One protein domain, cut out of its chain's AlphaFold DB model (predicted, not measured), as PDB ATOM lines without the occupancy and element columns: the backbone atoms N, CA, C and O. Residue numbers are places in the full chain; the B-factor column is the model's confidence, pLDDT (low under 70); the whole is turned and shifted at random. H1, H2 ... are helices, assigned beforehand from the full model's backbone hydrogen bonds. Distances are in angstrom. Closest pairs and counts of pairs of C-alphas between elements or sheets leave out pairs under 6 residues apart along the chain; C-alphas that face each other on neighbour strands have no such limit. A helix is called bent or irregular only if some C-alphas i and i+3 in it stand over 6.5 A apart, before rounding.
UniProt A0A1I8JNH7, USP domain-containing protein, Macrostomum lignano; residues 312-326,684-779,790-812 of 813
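Overview. This is residues 312 to 326, 684 to 779 and 790 to 812 of the 813 residues of the protein "USP domain-containing protein" of Macrostomum lignano (UniProt A0A1I8JNH7). Look for two layers of helices that run lengthwise through the domain: H1, H2 and H4 side by side in a row, with H2 in the middle, and H3 and H5 side by side in a second layer, H3 packing on H2. H2 to H5 form a bundle that runs up and down, each helix against the one before it; H1 packs on H2 with residues 695 to 699 alone, and the turn at residues 700 to 705 sticks out. Residues 312 to 326, with no named element, pass on the other side of H2 from H3. The printed part has 134 residues with five named helices, H1 to H5 in order along the chain, and no named strand; the class is all helix. It is compact, with a radius of gyration of the C-alphas of 14.9 A, and spans 43 by 38 by 30 A.

Along the chain. Start at C-alpha 312, at (105.431, 107.985, 165.819). After the first cut, find C-alpha 685 at (91.502, 108.736, 157.701), where H1, residues 685 to 701, begins; it runs 23.0 A, with a kink of 36 degrees near residue 695. H2 is residues 706 to 724, 25.1 A; H3 is residues 733 to 749, 24.3 A; H4 is residues 756 to 769, 20.1 A. H5, residues 790 to 810, runs 31.8 A to C-alpha 810 at (118.355, 129.414, 175.184); it is irregular, with C-alphas 794 and 797 7.2 A apart.

Arrangement. Begin at the hub, H2, which touches H1, H3 and H4. H2 and H4 run the same way at a shallow tilt of 5 degrees, and their closest C-alphas, Arg 714 and Leu 761, are 6.2 A apart. H1 and H2 form a hairpin at a shallow tilt of 17 degrees; their closest C-alphas, Cys 695 and Thr 712, are 6.1 A apart. H2 and H3 form a hairpin at a tilt of 36 degrees, only just steep, closest at the C-alphas of Ala 713 and Met 743, 6.3 A. H3 touches H5 at a shallow tilt of 12 degrees, the same way, closest at the C-alphas of Arg 748 and Cys 805, 7.1 A. H4 and H5 are close but not clearly touching; H2 and H5 are apart. Every O i to N i+4 pair is within hydrogen-bond range in H2, H3 and H4, against 9 of 13 in H1 and 13 of 17 in H5.

Size, cuts and confidence. The two C-alphas farthest apart, Pro 326 and Gly 752, are 44.6 A apart. Residues 327 to 683 are not printed, with 8.7 A between C-alphas 326 and 684; residues 780 to 789 are not printed, with 14.1 A between C-alphas 779 and 790. Of the links printed whole, H1 to H2 is tight and the other two are short. Mean pLDDT of the printed part is 74.4; residue 314 and residues 748 to 755, 769 to 779 and 790 to 812 are under 70.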
ATOM      1  N   HIS A 312     104.820 106.771 166.360       89.44
ATOM      2  CA  HIS A 312     105.431 107.985 165.819       89.44
ATOM      3  C   HIS A 312     106.824 108.205 166.438       89.44
ATOM      4  O   HIS A 312     107.151 109.292 166.922       89.44
ATOM      5  N   THR A 313     107.642 107.144 166.467       80.88
ATOM      6  CA  THR A 313     109.072 107.216 166.812       80.88
ATOM      7  C   THR A 313     109.957 106.705 165.681       80.88
ATOM      8  O   THR A 313     109.652 105.708 165.035       80.88
ATOM      9  N   GLN A 314     111.128 107.328 165.523       69.12
ATOM     10  CA  GLN A 314     112.129 107.020 164.489       69.12
ATOM     11  C   GLN A 314     112.531 105.535 164.375       69.12
ATOM     12  O   GLN A 314     113.059 105.115 163.355       69.12
ATOM     13  N   HIS A 315     112.357 104.740 165.432       73.88
ATOM     14  CA  HIS A 315     112.757 103.330 165.441       73.88
ATOM     15  C   HIS A 315     111.659 102.372 164.956       73.88
ATOM     16  O   HIS A 315     111.915 101.172 164.888       73.88
ATOM     17  N   CYS A 316     110.453 102.864 164.647       75.38
ATOM     18  CA  CYS A 316     109.342 102.023 164.188       75.38
ATOM     19  C   CYS A 316     109.039 102.132 162.685       75.38
ATOM     20  O   CYS A 316     108.340 101.262 162.175       75.38
ATOM     21  N   HIS A 317     109.560 103.139 161.977       81.44
ATOM     22  CA  HIS A 317     109.372 103.328 160.536       81.44
ATOM     23  C   HIS A 317     110.591 104.014 159.900       81.44
ATOM     24  O   HIS A 317     111.333 104.727 160.579       81.44
ATOM     25  N   ASP A 318     110.779 103.827 158.593       79.06
ATOM     26  CA  ASP A 318     111.743 104.603 157.804       79.06
ATOM     27  C   ASP A 318     111.240 106.052 157.577       79.06
ATOM     28  O   ASP A 318     110.062 106.345 157.808       79.06
ATOM     29  N   PRO A 319     112.095 106.997 157.136       80.12
ATOM     30  CA  PRO A 319     111.660 108.355 156.806       80.12
ATOM     31  C   PRO A 319     110.726 108.375 155.587       80.12
ATOM     32  O   PRO A 319     111.104 107.939 154.497       80.12
ATOM     33  N   TYR A 320     109.517 108.914 155.751       85.31
ATOM     34  CA  TYR A 320     108.511 108.938 154.687       85.31
ATOM     35  C   TYR A 320     108.826 109.952 153.575       85.31
ATOM     36  O   TYR A 320     109.440 111.000 153.794       85.31
ATOM     37  N   GLY A 321     108.328 109.671 152.367       82.50
ATOM     38  CA  GLY A 321     108.327 110.626 151.257       82.50
ATOM     39  C   GLY A 321     107.376 111.809 151.479       82.50
ATOM     40  O   GLY A 321     106.684 111.897 152.492       82.50
ATOM     41  N   TRP A 322     107.326 112.722 150.507       84.19
ATOM     42  CA  TRP A 322     106.229 113.690 150.402       84.19
ATOM     43  C   TRP A 322     105.022 113.032 149.730       84.19
ATOM     44  O   TRP A 322     105.196 112.180 148.861       84.19
ATOM     45  N   ASP A 323     103.822 113.453 150.130       85.88
ATOM     46  CA  ASP A 323     102.538 112.996 149.588       85.88
ATOM     47  C   ASP A 323     102.349 111.462 149.653       85.88
ATOM     48  O   ASP A 323     101.748 110.839 148.777       85.88
ATOM     49  N   TYR A 324     102.856 110.852 150.732       90.00
ATOM     50  CA  TYR A 324     102.796 109.414 150.986       90.00
ATOM     51  C   TYR A 324     101.366 108.967 151.327       90.00
ATOM     52  O   TYR A 324     100.677 109.604 152.133       90.00
ATOM     53  N   TRP A 325     100.910 107.872 150.703       91.69
ATOM     54  CA  TRP A 325      99.583 107.294 150.938       91.69
ATOM     55  C   TRP A 325      99.514 105.791 150.594       91.69
ATOM     56  O   TRP A 325      98.985 105.410 149.547       91.69
ATOM     57  N   PRO A 326     100.002 104.899 151.477       89.12
ATOM     58  CA  PRO A 326     100.089 103.454 151.223       89.12
ATOM     59  C   PRO A 326      98.745 102.750 150.963       89.12
ATOM     60  O   PRO A 326      98.746 101.593 150.559       89.12
ATOM     61  N   ASN A 684      95.780 106.569 157.366       91.56
ATOM     62  CA  ASN A 684      94.378 106.233 157.172       91.56
ATOM     63  C   ASN A 684      93.481 107.293 157.824       91.56
ATOM     64  O   ASN A 684      93.721 107.691 158.964       91.56
ATOM     65  N   HIS A 685      92.397 107.704 157.162       93.25
ATOM     66  CA  HIS A 685      91.502 108.736 157.701       93.25
ATOM     67  C   HIS A 685      90.878 108.362 159.058       93.25
ATOM     68  O   HIS A 685      90.668 109.244 159.889       93.25
ATOM     69  N   MET A 686      90.611 107.074 159.327       92.75
ATOM     70  CA  MET A 686      90.138 106.641 160.651       92.75
ATOM     71  C   MET A 686      91.207 106.853 161.725       92.75
ATOM     72  O   MET A 686      90.874 107.299 162.819       92.75
ATOM     73  N   TYR A 687      92.479 106.586 161.414       95.12
ATOM     74  CA  TYR A 687      93.584 106.822 162.342       95.12
ATOM     75  C   TYR A 687      93.820 108.320 162.558       95.12
ATOM     76  O   TYR A 687      93.937 108.755 163.697       95.12
ATOM     77  N   PHE A 688      93.784 109.141 161.504       95.50
ATOM     78  CA  PHE A 688      93.940 110.599 161.624       95.50
ATOM     79  C   PHE A 688      92.809 111.228 162.459       95.50
ATOM     80  O   PHE A 688      93.066 112.073 163.318       95.50
ATOM     81  N   ASN A 689      91.565 110.773 162.268       95.12
ATOM     82  CA  ASN A 689      90.426 111.198 163.084       95.12
ATOM     83  C   ASN A 689      90.520 110.685 164.532       95.12
ATOM     84  O   ASN A 689      90.200 111.433 165.455       95.12
ATOM     85  N   PHE A 690      90.995 109.457 164.755       96.31
ATOM     86  CA  PHE A 690      91.235 108.902 166.092       96.31
ATOM     87  C   PHE A 690      92.336 109.662 166.841       96.31
ATOM     88  O   PHE A 690      92.135 110.053 167.988       96.31
ATOM     89  N   MET A 691      93.455 109.968 166.184       96.62
ATOM     90  CA  MET A 691      94.529 110.801 166.732       96.62
ATOM     91  C   MET A 691      94.014 112.185 167.133       96.62
ATOM     92  O   MET A 691      94.288 112.654 168.240       96.62
ATOM     93  N   PHE A 692      93.197 112.817 166.283       94.88
ATOM     94  CA  PHE A 692      92.552 114.087 166.613       94.88
ATOM     95  C   PHE A 692      91.596 113.933 167.805       94.88
ATOM     96  O   PHE A 692      91.600 114.750 168.722       94.88
ATOM     97  N   GLN A 693      90.818 112.851 167.855       94.50
ATOM     98  CA  GLN A 693      89.916 112.552 168.966       94.50
ATOM     99  C   GLN A 693      90.664 112.345 170.291       94.50
ATOM    100  O   GLN A 693      90.187 112.828 171.318       94.50
ATOM    101  N   VAL A 694      91.837 111.701 170.279       95.06
ATOM    102  CA  VAL A 694      92.711 111.543 171.452       95.06
ATOM    103  C   VAL A 694      93.250 112.904 171.908       95.06
ATOM    104  O   VAL A 694      92.941 113.344 173.019       95.06
ATOM    105  N   CYS A 695      93.988 113.607 171.045       93.69
ATOM    106  CA  CYS A 695      94.707 114.825 171.425       93.69
ATOM    107  C   CYS A 695      93.796 116.045 171.659       93.69
ATOM    108  O   CYS A 695      94.085 116.864 172.533       93.69
ATOM    109  N   ALA A 696      92.699 116.183 170.903       90.31
ATOM    110  CA  ALA A 696      91.825 117.359 170.943       90.31
ATOM    111  C   ALA A 696      90.634 117.214 171.901       90.31
ATOM    112  O   ALA A 696      90.294 118.172 172.598       90.31
ATOM    113  N   TYR A 697      89.975 116.048 171.932       91.00
ATOM    114  CA  TYR A 697      88.710 115.862 172.658       91.00
ATOM    115  C   TYR A 697      88.868 115.048 173.942       91.00
ATOM    116  O   TYR A 697      88.479 115.509 175.016       91.00
ATOM    117  N   LEU A 698      89.452 113.854 173.850       90.81
ATOM    118  CA  LEU A 698      89.601 112.908 174.956       90.81
ATOM    119  C   LEU A 698      90.498 113.471 176.068       90.81
ATOM    120  O   LEU A 698      90.159 113.329 177.243       90.81
ATOM    121  N   ARG A 699      91.548 114.219 175.694       89.19
ATOM    122  CA  ARG A 699      92.373 115.048 176.590       89.19
ATOM    123  C   ARG A 699      91.557 115.920 177.553       89.19
ATOM    124  O   ARG A 699      91.983 116.143 178.677       89.19
ATOM    125  N   ASN A 700      90.386 116.415 177.144       89.69
ATOM    126  CA  ASN A 700      89.533 117.272 177.983       89.69
ATOM    127  C   ASN A 700      88.578 116.476 178.898       89.69
ATOM    128  O   ASN A 700      87.738 117.070 179.571       89.69
ATOM    129  N   THR A 701      88.673 115.140 178.911       89.88
ATOM    130  CA  THR A 701      87.868 114.243 179.768       89.88
ATOM    131  C   THR A 701      88.654 113.653 180.942       89.88
ATOM    132  O   THR A 701      88.074 112.953 181.774       89.88
ATOM    133  N   VAL A 702      89.958 113.929 181.010       88.75
ATOM    134  CA  VAL A 702      90.886 113.495 182.063       88.75
ATOM    135  C   VAL A 702      91.374 114.703 182.880       88.75
ATOM    136  O   VAL A 702      91.203 115.840 182.432       88.75
ATOM    137  N   PRO A 703      91.946 114.503 184.084       87.06
ATOM    138  CA  PRO A 703      92.469 115.601 184.895       87.06
ATOM    139  C   PRO A 703      93.553 116.419 184.174       87.06
ATOM    140  O   PRO A 703      94.375 115.876 183.435       87.06
ATOM    141  N   SER A 704      93.579 117.729 184.434       81.62
ATOM    142  CA  SER A 704      94.654 118.624 183.990       81.62
ATOM    143  C   SER A 704      95.913 118.409 184.837       81.62
ATOM    144  O   SER A 704      96.133 119.121 185.814       81.62
ATOM    145  N   ASP A 705      96.706 117.414 184.456       83.44
ATOM    146  CA  ASP A 705      98.031 117.093 185.000       83.44
ATOM    147  C   ASP A 705      99.121 117.544 184.004       83.44
ATOM    148  O   ASP A 705      98.935 117.446 182.785       83.44
ATOM    149  N   ASP A 706     100.262 118.015 184.506       84.06
ATOM    150  CA  ASP A 706     101.437 118.341 183.695       84.06
ATOM    151  C   ASP A 706     101.939 117.118 182.910       84.06
ATOM    152  O   ASP A 706     102.270 117.237 181.729       84.06
ATOM    153  N   GLN A 707     101.912 115.914 183.494       87.06
ATOM    154  CA  GLN A 707     102.301 114.690 182.783       87.06
ATOM    155  C   GLN A 707     101.356 114.394 181.606       87.06
ATOM    156  O   GLN A 707     101.810 114.030 180.516       87.06
ATOM    157  N   VAL A 708     100.046 114.590 181.803       89.19
ATOM    158  CA  VAL A 708      99.025 114.467 180.747       89.19
ATOM    159  C   VAL A 708      99.271 115.507 179.651       89.19
ATOM    160  O   VAL A 708      99.195 115.178 178.465       89.19
ATOM    161  N   PHE A 709      99.607 116.743 180.025       88.88
ATOM    162  CA  PHE A 709      99.919 117.820 179.090       88.88
ATOM    163  C   PHE A 709     101.174 117.527 178.252       88.88
ATOM    164  O   PHE A 709     101.064 117.449 177.027       88.88
ATOM    165  N   PHE A 710     102.336 117.302 178.876       87.56
ATOM    166  CA  PHE A 710     103.603 117.116 178.158       87.56
ATOM    167  C   PHE A 710     103.588 115.880 177.248       87.56
ATOM    168  O   PHE A 710     104.040 115.968 176.105       87.56
ATOM    169  N   LYS A 711     103.003 114.753 177.687       90.31
ATOM    170  CA  LYS A 711     102.857 113.566 176.827       90.31
ATOM    171  C   LYS A 711     101.913 113.804 175.645       90.31
ATOM    172  O   LYS A 711     102.242 113.414 174.527       90.31
ATOM    173  N   THR A 712     100.778 114.480 175.852       92.31
ATOM    174  CA  THR A 712      99.849 114.794 174.747       92.31
ATOM    175  C   THR A 712     100.475 115.769 173.749       92.31
ATOM    176  O   THR A 712     100.302 115.601 172.542       92.31
ATOM    177  N   ALA A 713     101.228 116.763 174.227       89.00
ATOM    178  CA  ALA A 713     101.948 117.702 173.372       89.00
ATOM    179  C   ALA A 713     103.018 116.988 172.529       89.00
ATOM    180  O   ALA A 713     103.060 117.187 171.316       89.00
ATOM    181  N   ARG A 714     103.810 116.091 173.138       89.12
ATOM    182  CA  ARG A 714     104.794 115.261 172.422       89.12
ATOM    183  C   ARG A 714     104.131 114.430 171.320       89.12
ATOM    184  O   ARG A 714     104.529 114.552 170.166       89.12
ATOM    185  N   LEU A 715     103.058 113.701 171.648       93.69
ATOM    186  CA  LEU A 715     102.310 112.885 170.685       93.69
ATOM    187  C   LEU A 715     101.752 113.718 169.524       93.69
ATOM    188  O   LEU A 715     101.887 113.333 168.365       93.69
ATOM    189  N   THR A 716     101.141 114.865 169.835       92.31
ATOM    190  CA  THR A 716     100.561 115.782 168.840       92.31
ATOM    191  C   THR A 716     101.634 116.265 167.865       92.31
ATOM    192  O   THR A 716     101.442 116.189 166.654       92.31
ATOM    193  N   CYS A 717     102.788 116.700 168.371       87.56
ATOM    194  CA  CYS A 717     103.870 117.198 167.529       87.56
ATOM    195  C   CYS A 717     104.574 116.078 166.745       87.56
ATOM    196  O   CYS A 717     104.870 116.276 165.569       87.56
ATOM    197  N   SER A 718     104.781 114.894 167.334       89.81
ATOM    198  CA  SER A 718     105.287 113.719 166.608       89.81
ATOM    199  C   SER A 718     104.360 113.322 165.458       89.81
ATOM    200  O   SER A 718     104.830 113.163 164.336       89.81
ATOM    201  N   PHE A 719     103.046 113.237 165.697       92.69
ATOM    202  CA  PHE A 719     102.066 112.939 164.649       92.69
ATOM    203  C   PHE A 719     102.050 114.001 163.543       92.69
ATOM    204  O   PHE A 719     102.004 113.661 162.362       92.69
ATOM    205  N   ILE A 720     102.104 115.289 163.898       89.00
ATOM    206  CA  ILE A 720     102.112 116.361 162.897       89.00
ATOM    207  C   ILE A 720     103.375 116.270 162.028       89.00
ATOM    208  O   ILE A 720     103.262 116.254 160.803       89.00
ATOM    209  N   LEU A 721     104.557 116.182 162.643       84.88
ATOM    210  CA  LEU A 721     105.841 116.335 161.952       84.88
ATOM    211  C   LEU A 721     106.318 115.053 161.249       84.88
ATOM    212  O   LEU A 721     106.743 115.138 160.104       84.88
ATOM    213  N   GLU A 722     106.206 113.877 161.879       86.81
ATOM    214  CA  GLU A 722     106.653 112.588 161.309       86.81
ATOM    215  C   GLU A 722     105.531 111.867 160.529       86.81
ATOM    216  O   GLU A 722     105.720 110.743 160.077       86.81
ATOM    217  N   THR A 723     104.319 112.430 160.386       90.88
ATOM    218  CA  THR A 723     103.210 111.737 159.686       90.88
ATOM    219  C   THR A 723     102.283 112.673 158.902       90.88
ATOM    220  O   THR A 723     102.189 112.538 157.683       90.88
ATOM    221  N   LEU A 724     101.609 113.639 159.536       91.00
ATOM    222  CA  LEU A 724     100.596 114.470 158.859       91.00
ATOM    223  C   LEU A 724     101.192 115.370 157.764       91.00
ATOM    224  O   LEU A 724     100.574 115.545 156.718       91.00
ATOM    225  N   VAL A 725     102.390 115.921 157.990       86.81
ATOM    226  CA  VAL A 725     103.144 116.720 157.003       86.81
ATOM    227  C   VAL A 725     103.507 115.897 155.758       86.81
ATOM    228  O   VAL A 725     103.486 116.424 154.647       86.81
ATOM    229  N   HIS A 726     103.794 114.605 155.939       86.94
ATOM    230  CA  HIS A 726     104.171 113.674 154.874       86.94
ATOM    231  C   HIS A 726     102.970 113.099 154.110       86.94
ATOM    232  O   HIS A 726     103.126 112.629 152.985       86.94
ATOM    233  N   ALA A 727     101.775 113.129 154.701       90.69
ATOM    234  CA  ALA A 727     100.581 112.537 154.119       90.69
ATOM    235  C   ALA A 727     100.088 113.294 152.875       90.69
ATOM    236  O   ALA A 727      99.993 114.522 152.865       90.69
ATOM    237  N   LYS A 728      99.662 112.538 151.858       88.88
ATOM    238  CA  LYS A 728      98.914 113.051 150.696       88.88
ATOM    239  C   LYS A 728      97.676 113.853 151.113       88.88
ATOM    240  O   LYS A 728      97.440 114.948 150.612       88.88
ATOM    241  N   GLU A 729      96.903 113.324 152.064       88.44
ATOM    242  CA  GLU A 729      95.629 113.900 152.504       88.44
ATOM    243  C   GLU A 729      95.703 114.468 153.927       88.44
ATOM    244  O   GLU A 729      95.555 113.770 154.935       88.44
ATOM    245  N   LYS A 730      95.917 115.784 154.005       86.06
ATOM    246  CA  LYS A 730      96.252 116.522 155.232       86.06
ATOM    247  C   LYS A 730      94.987 116.962 156.000       86.06
ATOM    248  O   LYS A 730      94.718 118.150 156.183       86.06
ATOM    249  N   LEU A 731      94.161 115.988 156.408       83.38
ATOM    250  CA  LEU A 731      92.865 116.223 157.072       83.38
ATOM    251  C   LEU A 731      92.981 117.102 158.331       83.38
ATOM    252  O   LEU A 731      93.861 116.910 159.168       83.38
ATOM    253  N   ASN A 732      92.037 118.039 158.487       84.25
ATOM    254  CA  ASN A 732      91.917 118.962 159.626       84.25
ATOM    255  C   ASN A 732      93.192 119.773 159.951       84.25
ATOM    256  O   ASN A 732      93.335 120.256 161.074       84.25
ATOM    257  N   LEU A 733      94.107 119.965 158.989       83.94
ATOM    258  CA  LEU A 733      95.435 120.543 159.232       83.94
ATOM    259  C   LEU A 733      95.416 121.880 159.999       83.94
ATOM    260  O   LEU A 733      96.181 122.050 160.943       83.94
ATOM    261  N   VAL A 734      94.515 122.806 159.657       83.94
ATOM    262  CA  VAL A 734      94.389 124.098 160.365       83.94
ATOM    263  C   VAL A 734      94.047 123.899 161.849       83.94
ATOM    264  O   VAL A 734      94.612 124.565 162.710       83.94
ATOM    265  N   GLN A 735      93.179 122.933 162.166       88.31
ATOM    266  CA  GLN A 735      92.786 122.619 163.544       88.31
ATOM    267  C   GLN A 735      93.925 121.931 164.309       88.31
ATOM    268  O   GLN A 735      94.147 122.234 165.479       88.31
ATOM    269  N   TRP A 736      94.682 121.046 163.650       89.38
ATOM    270  CA  TRP A 736      95.904 120.453 164.204       89.38
ATOM    271  C   TRP A 736      96.948 121.514 164.562       89.38
ATOM    272  O   TRP A 736      97.487 121.503 165.669       89.38
ATOM    273  N   ILE A 737      97.182 122.464 163.655       83.00
ATOM    274  CA  ILE A 737      98.093 123.591 163.867       83.00
ATOM    275  C   ILE A 737      97.598 124.488 165.015       83.00
ATOM    276  O   ILE A 737      98.385 124.840 165.890       83.00
ATOM    277  N   GLU A 738      96.299 124.796 165.079       85.06
ATOM    278  CA  GLU A 738      95.702 125.530 166.202       85.06
ATOM    279  C   GLU A 738      95.897 124.829 167.556       85.06
ATOM    280  O   GLU A 738      96.119 125.498 168.564       85.06
ATOM    281  N   ILE A 739      95.772 123.498 167.615       85.69
ATOM    282  CA  ILE A 739      95.982 122.718 168.846       85.69
ATOM    283  C   ILE A 739      97.456 122.766 169.255       85.69
ATOM    284  O   ILE A 739      97.757 123.031 170.420       85.69
ATOM    285  N   MET A 740      98.359 122.564 168.294       84.06
ATOM    286  CA  MET A 740      99.805 122.619 168.497       84.06
ATOM    287  C   MET A 740     100.247 123.995 169.019       84.06
ATOM    288  O   MET A 740     100.905 124.063 170.054       84.06
ATOM    289  N   ASP A 741      99.828 125.094 168.383       79.50
ATOM    290  CA  ASP A 741     100.167 126.460 168.811       79.50
ATOM    291  C   ASP A 741      99.607 126.777 170.213       79.50
ATOM    292  O   ASP A 741     100.328 127.291 171.067       79.50
ATOM    293  N   LYS A 742      98.374 126.349 170.529       81.50
ATOM    294  CA  LYS A 742      97.807 126.465 171.891       81.50
ATOM    295  C   LYS A 742      98.620 125.684 172.929       81.50
ATOM    296  O   LYS A 742      98.851 126.201 174.022       81.50
ATOM    297  N   MET A 743      99.079 124.469 172.613       80.44
ATOM    298  CA  MET A 743      99.952 123.687 173.501       80.44
ATOM    299  C   MET A 743     101.313 124.370 173.700       80.44
ATOM    300  O   MET A 743     101.780 124.482 174.829       80.44
ATOM    301  N   LEU A 744     101.924 124.894 172.638       75.31
ATOM    302  CA  LEU A 744     103.204 125.606 172.709       75.31
ATOM    303  C   LEU A 744     103.098 126.900 173.526       75.31
ATOM    304  O   LEU A 744     103.932 127.152 174.394       75.31
ATOM    305  N   ILE A 745     102.040 127.690 173.327       76.25
ATOM    306  CA  ILE A 745     101.775 128.907 174.105       76.25
ATOM    307  C   ILE A 745     101.586 128.578 175.593       76.25
ATOM    308  O   ILE A 745     102.171 129.257 176.436       76.25
ATOM    309  N   LEU A 746     100.832 127.526 175.931       74.25
ATOM    310  CA  LEU A 746     100.672 127.078 177.321       74.25
ATOM    311  C   LEU A 746     102.005 126.622 177.935       74.25
ATOM    312  O   LEU A 746     102.304 126.984 179.071       74.25
ATOM    313  N   CYS A 747     102.837 125.921 177.162       72.25
ATOM    314  CA  CYS A 747     104.184 125.515 177.562       72.25
ATOM    315  C   CYS A 747     105.062 126.736 177.920       72.25
ATOM    316  O   CYS A 747     105.720 126.741 178.956       72.25
ATOM    317  N   ARG A 748     105.001 127.831 177.144       67.19
ATOM    318  CA  ARG A 748     105.695 129.098 177.475       67.19
ATOM    319  C   ARG A 748     105.137 129.820 178.708       67.19
ATOM    320  O   ARG A 748     105.828 130.655 179.287       67.19
ATOM    321  N   GLN A 749     103.872 129.592 179.065       64.62
ATOM    322  CA  GLN A 749     103.189 130.343 180.126       64.62
ATOM    323  C   GLN A 749     103.428 129.783 181.537       64.62
ATOM    324  O   GLN A 749     103.170 130.496 182.511       64.62
ATOM    325  N   GLN A 750     103.985 128.574 181.672       61.19
ATOM    326  CA  GLN A 750     104.464 128.041 182.952       61.19
ATOM    327  C   GLN A 750     105.737 128.777 183.409       61.19
ATOM    328  O   GLN A 750     106.863 128.332 183.207       61.19
ATOM    329  N   ARG A 751     105.557 129.953 184.021       42.81
ATOM    330  CA  ARG A 751     106.647 130.797 184.540       42.81
ATOM    331  C   ARG A 751     107.279 130.191 185.798       42.81
ATOM    332  O   ARG A 751     106.817 130.445 186.908       42.81
ATOM    333  N   GLY A 752     108.365 129.445 185.618       56.31
ATOM    334  CA  GLY A 752     109.190 128.873 186.683       56.31
ATOM    335  C   GLY A 752     110.561 128.436 186.159       56.31
ATOM    336  O   GLY A 752     110.972 128.850 185.077       56.31
ATOM    337  N   GLN A 753     111.268 127.583 186.905       52.66
ATOM    338  CA  GLN A 753     112.393 126.836 186.332       52.66
ATOM    339  C   GLN A 753     111.856 125.860 185.278       52.66
ATOM    340  O   GLN A 753     110.953 125.080 185.576       52.66
ATOM    341  N   CYS A 754     112.417 125.907 184.066       61.41
ATOM    342  CA  CYS A 754     112.032 125.046 182.946       61.41
ATOM    343  C   CYS A 754     112.153 123.562 183.340       61.41
ATOM    344  O   CYS A 754     113.254 123.111 183.686       61.41
ATOM    345  N   SER A 755     111.032 122.829 183.336       69.19
ATOM    346  CA  SER A 755     110.959 121.462 183.876       69.19
ATOM    347  C   SER A 755     111.737 120.453 183.025       69.19
ATOM    348  O   SER A 755     112.070 120.708 181.865       69.19
ATOM    349  N   VAL A 756     112.036 119.278 183.586       75.19
ATOM    350  CA  VAL A 756     112.745 118.210 182.856       75.19
ATOM    351  C   VAL A 756     111.915 117.746 181.654       75.19
ATOM    352  O   VAL A 756     112.448 117.522 180.569       75.19
ATOM    353  N   GLU A 757     110.598 117.689 181.827       73.50
ATOM    354  CA  GLU A 757     109.597 117.332 180.827       73.50
ATOM    355  C   GLU A 757     109.502 118.393 179.719       73.50
ATOM    356  O   GLU A 757     109.458 118.054 178.535       73.50
ATOM    357  N   GLN A 758     109.541 119.677 180.091       72.31
ATOM    358  CA  GLN A 758     109.542 120.807 179.163       72.31
ATOM    359  C   GLN A 758     110.815 120.832 178.306       72.31
ATOM    360  O   GLN A 758     110.733 120.943 177.081       72.31
ATOM    361  N   ARG A 759     111.985 120.650 178.935       73.69
ATOM    362  CA  ARG A 759     113.287 120.514 178.257       73.69
ATOM    363  C   ARG A 759     113.303 119.321 177.302       73.69
ATOM    364  O   ARG A 759     113.772 119.450 176.174       73.69
ATOM    365  N   ALA A 760     112.765 118.174 177.723       76.25
ATOM    366  CA  ALA A 760     112.686 116.973 176.893       76.25
ATOM    367  C   ALA A 760     111.783 117.175 175.663       76.25
ATOM    368  O   ALA A 760     112.178 116.816 174.554       76.25
ATOM    369  N   LEU A 761     110.612 117.805 175.834       75.69
ATOM    370  CA  LEU A 761     109.718 118.154 174.726       75.69
ATOM    371  C   LEU A 761     110.394 119.115 173.734       75.69
ATOM    372  O   LEU A 761     110.329 118.890 172.529       75.69
ATOM    373  N   ILE A 762     111.085 120.146 174.230       72.31
ATOM    374  CA  ILE A 762     111.859 121.099 173.416       72.31
ATOM    375  C   ILE A 762     112.968 120.389 172.619       72.31
ATOM    376  O   ILE A 762     113.085 120.590 171.409       72.31
ATOM    377  N   ALA A 763     113.745 119.519 173.269       73.62
ATOM    378  CA  ALA A 763     114.828 118.774 172.631       73.62
ATOM    379  C   ALA A 763     114.325 117.797 171.555       73.62
ATOM    380  O   ALA A 763     114.974 117.632 170.521       73.62
ATOM    381  N   ASP A 764     113.166 117.167 171.761       75.00
ATOM    382  CA  ASP A 764     112.552 116.316 170.743       75.00
ATOM    383  C   ASP A 764     111.972 117.123 169.583       75.00
ATOM    384  O   ASP A 764     112.223 116.766 168.436       75.00
ATOM    385  N   LEU A 765     111.298 118.250 169.836       74.25
ATOM    386  CA  LEU A 765     110.845 119.155 168.772       74.25
ATOM    387  C   LEU A 765     112.007 119.582 167.864       74.25
ATOM    388  O   LEU A 765     111.897 119.471 166.645       74.25
ATOM    389  N   LEU A 766     113.146 119.983 168.438       70.81
ATOM    390  CA  LEU A 766     114.365 120.312 167.685       70.81
ATOM    391  C   LEU A 766     114.840 119.150 166.796       70.81
ATOM    392  O   LEU A 766     115.178 119.363 165.631       70.81
ATOM    393  N   ARG A 767     114.828 117.914 167.316       75.25
ATOM    394  CA  ARG A 767     115.201 116.705 166.557       75.25
ATOM    395  C   ARG A 767     114.242 116.413 165.406       75.25
ATOM    396  O   ARG A 767     114.708 115.932 164.378       75.25
ATOM    397  N   LEU A 768     112.946 116.679 165.577       74.69
ATOM    398  CA  LEU A 768     111.936 116.520 164.527       74.69
ATOM    399  C   LEU A 768     112.101 117.594 163.440       74.69
ATOM    400  O   LEU A 768     112.140 117.269 162.255       74.69
ATOM    401  N   PHE A 769     112.293 118.862 163.820       69.88
ATOM    402  CA  PHE A 769     112.508 119.948 162.855       69.88
ATOM    403  C   PHE A 769     113.778 119.777 162.023       69.88
ATOM    404  O   PHE A 769     113.747 120.030 160.822       69.88
ATOM    405  N   ALA A 770     114.861 119.271 162.618       68.44
ATOM    406  CA  ALA A 770     116.115 118.996 161.915       68.44
ATOM    407  C   ALA A 770     116.033 117.868 160.858       68.44
ATOM    408  O   ALA A 770     117.020 117.624 160.166       68.44
ATOM    409  N   ARG A 771     114.894 117.166 160.735       67.62
ATOM    410  CA  ARG A 771     114.671 116.079 159.758       67.62
ATOM    411  C   ARG A 771     113.825 116.482 158.561       67.62
ATOM    412  O   ARG A 771     113.866 115.783 157.550       67.62
ATOM    413  N   LEU A 772     113.041 117.556 158.668       65.12
ATOM    414  CA  LEU A 772     112.152 117.972 157.587       65.12
ATOM    415  C   LEU A 772     112.990 118.351 156.351       65.12
ATOM    416  O   LEU A 772     113.830 119.246 156.460       65.12
ATOM    417  N   PRO A 773     112.788 117.697 155.188       52.94
ATOM    418  CA  PRO A 773     113.656 117.883 154.029       52.94
ATOM    419  C   PRO A 773     113.776 119.334 153.547       52.94
ATOM    420  O   PRO A 773     112.853 120.142 153.693       52.94
ATOM    421  N   ASP A 774     114.885 119.622 152.858       48.41
ATOM    422  CA  ASP A 774     115.370 120.965 152.491       48.41
ATOM    423  C   ASP A 774     114.406 121.882 151.709       48.41
ATOM    424  O   ASP A 774     114.698 123.072 151.554       48.41
ATOM    425  N   ARG A 775     113.224 121.394 151.292       47.50
ATOM    426  CA  ARG A 775     112.092 122.231 150.844       47.50
ATOM    427  C   ARG A 775     111.812 123.385 151.818       47.50
ATOM    428  O   ARG A 775     111.494 124.483 151.372       47.50
ATOM    429  N   TYR A 776     111.946 123.157 153.129       47.00
ATOM    430  CA  TYR A 776     111.696 124.183 154.152       47.00
ATOM    431  C   TYR A 776     112.960 124.884 154.680       47.00
ATOM    432  O   TYR A 776     112.859 126.030 155.116       47.00
ATOM    433  N   SER A 777     114.151 124.275 154.593       40.00
ATOM    434  CA  SER A 777     115.409 124.912 155.031       40.00
ATOM    435  C   SER A 777     115.904 125.970 154.031       40.00
ATOM    436  O   SER A 777     116.284 127.078 154.414       40.00
ATOM    437  N   THR A 778     115.837 125.665 152.729       35.34
ATOM    438  CA  THR A 778     116.349 126.529 151.650       35.34
ATOM    439  C   THR A 778     115.408 127.690 151.307       35.34
ATOM    440  O   THR A 778     115.841 128.689 150.727       35.34
ATOM    441  N   GLY A 779     114.147 127.618 151.750       38.09
ATOM    442  CA  GLY A 779     113.078 128.586 151.474       38.09
ATOM    443  C   GLY A 779     113.290 130.015 151.998       38.09
ATOM    444  O   GLY A 779     112.496 130.897 151.676       38.09
ATOM    445  N   ALA A 790      99.973 127.446 148.749       41.59
ATOM    446  CA  ALA A 790      99.107 127.316 149.911       41.59
ATOM    447  C   ALA A 790      99.784 126.538 151.054       41.59
ATOM    448  O   ALA A 790      99.885 127.074 152.158       41.59
ATOM    449  N   GLU A 791     100.317 125.338 150.799       41.38
ATOM    450  CA  GLU A 791     100.853 124.468 151.862       41.38
ATOM    451  C   GLU A 791     102.068 125.090 152.565       41.38
ATOM    452  O   GLU A 791     102.120 125.132 153.797       41.38
ATOM    453  N   HIS A 792     102.989 125.688 151.799       45.16
ATOM    454  CA  HIS A 792     104.118 126.438 152.362       45.16
ATOM    455  C   HIS A 792     103.665 127.608 153.255       45.16
ATOM    456  O   HIS A 792     104.294 127.881 154.278       45.16
ATOM    457  N   SER A 793     102.566 128.288 152.899       47.19
ATOM    458  CA  SER A 793     102.007 129.382 153.704       47.19
ATOM    459  C   SER A 793     101.310 128.900 154.981       47.19
ATOM    460  O   SER A 793     101.330 129.613 155.982       47.19
ATOM    461  N   CYS A 794     100.747 127.686 154.981       47.09
ATOM    462  CA  CYS A 794     100.028 127.134 156.129       47.09
ATOM    463  C   CYS A 794     100.944 126.810 157.314       47.09
ATOM    464  O   CYS A 794     100.508 126.967 158.447       47.09
ATOM    465  N   PHE A 795     102.196 126.393 157.086       49.66
ATOM    466  CA  PHE A 795     103.124 126.065 158.179       49.66
ATOM    467  C   PHE A 795     104.116 127.188 158.533       49.66
ATOM    468  O   PHE A 795     104.504 127.299 159.697       49.66
ATOM    469  N   ALA A 796     104.522 128.044 157.584       51.03
ATOM    470  CA  ALA A 796     105.565 129.063 157.800       51.03
ATOM    471  C   ALA A 796     105.368 129.986 159.034       51.03
ATOM    472  O   ALA A 796     106.346 130.214 159.753       51.03
ATOM    473  N   PRO A 797     104.153 130.479 159.364       47.78
ATOM    474  CA  PRO A 797     103.934 131.278 160.576       47.78
ATOM    475  C   PRO A 797     104.208 130.501 161.874       47.78
ATOM    476  O   PRO A 797     104.666 131.071 162.862       47.78
ATOM    477  N   TYR A 798     103.961 129.192 161.863       52.34
ATOM    478  CA  TYR A 798     104.002 128.327 163.041       52.34
ATOM    479  C   TYR A 798     105.387 127.720 163.265       52.34
ATOM    480  O   TYR A 798     105.800 127.578 164.414       52.34
ATOM    481  N   PHE A 799     106.161 127.491 162.194       55.34
ATOM    482  CA  PHE A 799     107.614 127.326 162.307       55.34
ATOM    483  C   PHE A 799     108.239 128.542 163.010       55.34
ATOM    484  O   PHE A 799     109.016 128.366 163.939       55.34
ATOM    485  N   ASN A 800     107.844 129.774 162.656       51.47
ATOM    486  CA  ASN A 800     108.323 130.975 163.354       51.47
ATOM    487  C   ASN A 800     107.847 131.046 164.820       51.47
ATOM    488  O   ASN A 800     108.645 131.392 165.688       51.47
ATOM    489  N   SER A 801     106.594 130.669 165.121       50.34
ATOM    490  CA  SER A 801     106.086 130.548 166.505       50.34
ATOM    491  C   SER A 801     106.942 129.575 167.338       50.34
ATOM    492  O   SER A 801     107.361 129.909 168.450       50.34
ATOM    493  N   MET A 802     107.304 128.414 166.775       52.72
ATOM    494  CA  MET A 802     108.175 127.435 167.435       52.72
ATOM    495  C   MET A 802     109.630 127.884 167.539       52.72
ATOM    496  O   MET A 802     110.179 127.801 168.631       52.72
ATOM    497  N   THR A 803     110.239 128.450 166.498       52.41
ATOM    498  CA  THR A 803     111.586 129.041 166.599       52.41
ATOM    499  C   THR A 803     111.640 130.112 167.694       52.41
ATOM    500  O   THR A 803     112.587 130.149 168.472       52.41
ATOM    501  N   LEU A 804     110.581 130.916 167.849       49.62
ATOM    502  CA  LEU A 804     110.459 131.870 168.955       49.62
ATOM    503  C   LEU A 804     110.258 131.205 170.325       49.62
ATOM    504  O   LEU A 804     110.592 131.835 171.325       49.62
ATOM    505  N   CYS A 805     109.706 129.990 170.418       47.69
ATOM    506  CA  CYS A 805     109.693 129.207 171.664       47.69
ATOM    507  C   CYS A 805     111.096 128.698 172.013       47.69
ATOM    508  O   CYS A 805     111.485 128.745 173.174       47.69
ATOM    509  N   LEU A 806     111.836 128.235 171.003       49.12
ATOM    510  CA  LEU A 806     113.150 127.609 171.131       49.12
ATOM    511  C   LEU A 806     114.231 128.631 171.521       49.12
ATOM    512  O   LEU A 806     114.874 128.467 172.550       49.12
ATOM    513  N   VAL A 807     114.341 129.748 170.792       46.25
ATOM    514  CA  VAL A 807     115.281 130.844 171.118       46.25
ATOM    515  C   VAL A 807     115.004 131.432 172.511       46.25
ATOM    516  O   VAL A 807     115.920 131.755 173.255       46.25
ATOM    517  N   SER A 808     113.731 131.496 172.909       43.25
ATOM    518  CA  SER A 808     113.305 131.963 174.236       43.25
ATOM    519  C   SER A 808     113.630 130.993 175.383       43.25
ATOM    520  O   SER A 808     113.388 131.354 176.537       43.25
ATOM    521  N   ALA A 809     114.116 129.780 175.089       42.50
ATOM    522  CA  ALA A 809     114.629 128.835 176.078       42.50
ATOM    523  C   ALA A 809     116.152 128.980 176.252       42.50
ATOM    524  O   ALA A 809     116.610 129.015 177.392       42.50
ATOM    525  N   ASP A 810     116.903 129.155 175.155       41.34
ATOM    526  CA  ASP A 810     118.355 129.414 175.184       41.34
ATOM    527  C   ASP A 810     118.708 130.734 175.904       41.34
ATOM    528  O   ASP A 810     119.747 130.832 176.543       41.34
ATOM    529  N   GLU A 811     117.840 131.755 175.875       41.44
ATOM    530  CA  GLU A 811     118.075 133.034 176.579       41.44
ATOM    531  C   GLU A 811     118.073 132.942 178.131       41.44
ATOM    532  O   GLU A 811     118.185 133.972 178.799       41.44
ATOM    533  N   ASN A 812     117.929 131.750 178.731       41.88
ATOM    534  CA  ASN A 812     117.923 131.544 180.190       41.88
ATOM    535  C   ASN A 812     118.807 130.376 180.697       41.88
ATOM    536  O   ASN A 812     118.607 129.945 181.838       41.88
TER     537      ASN A 812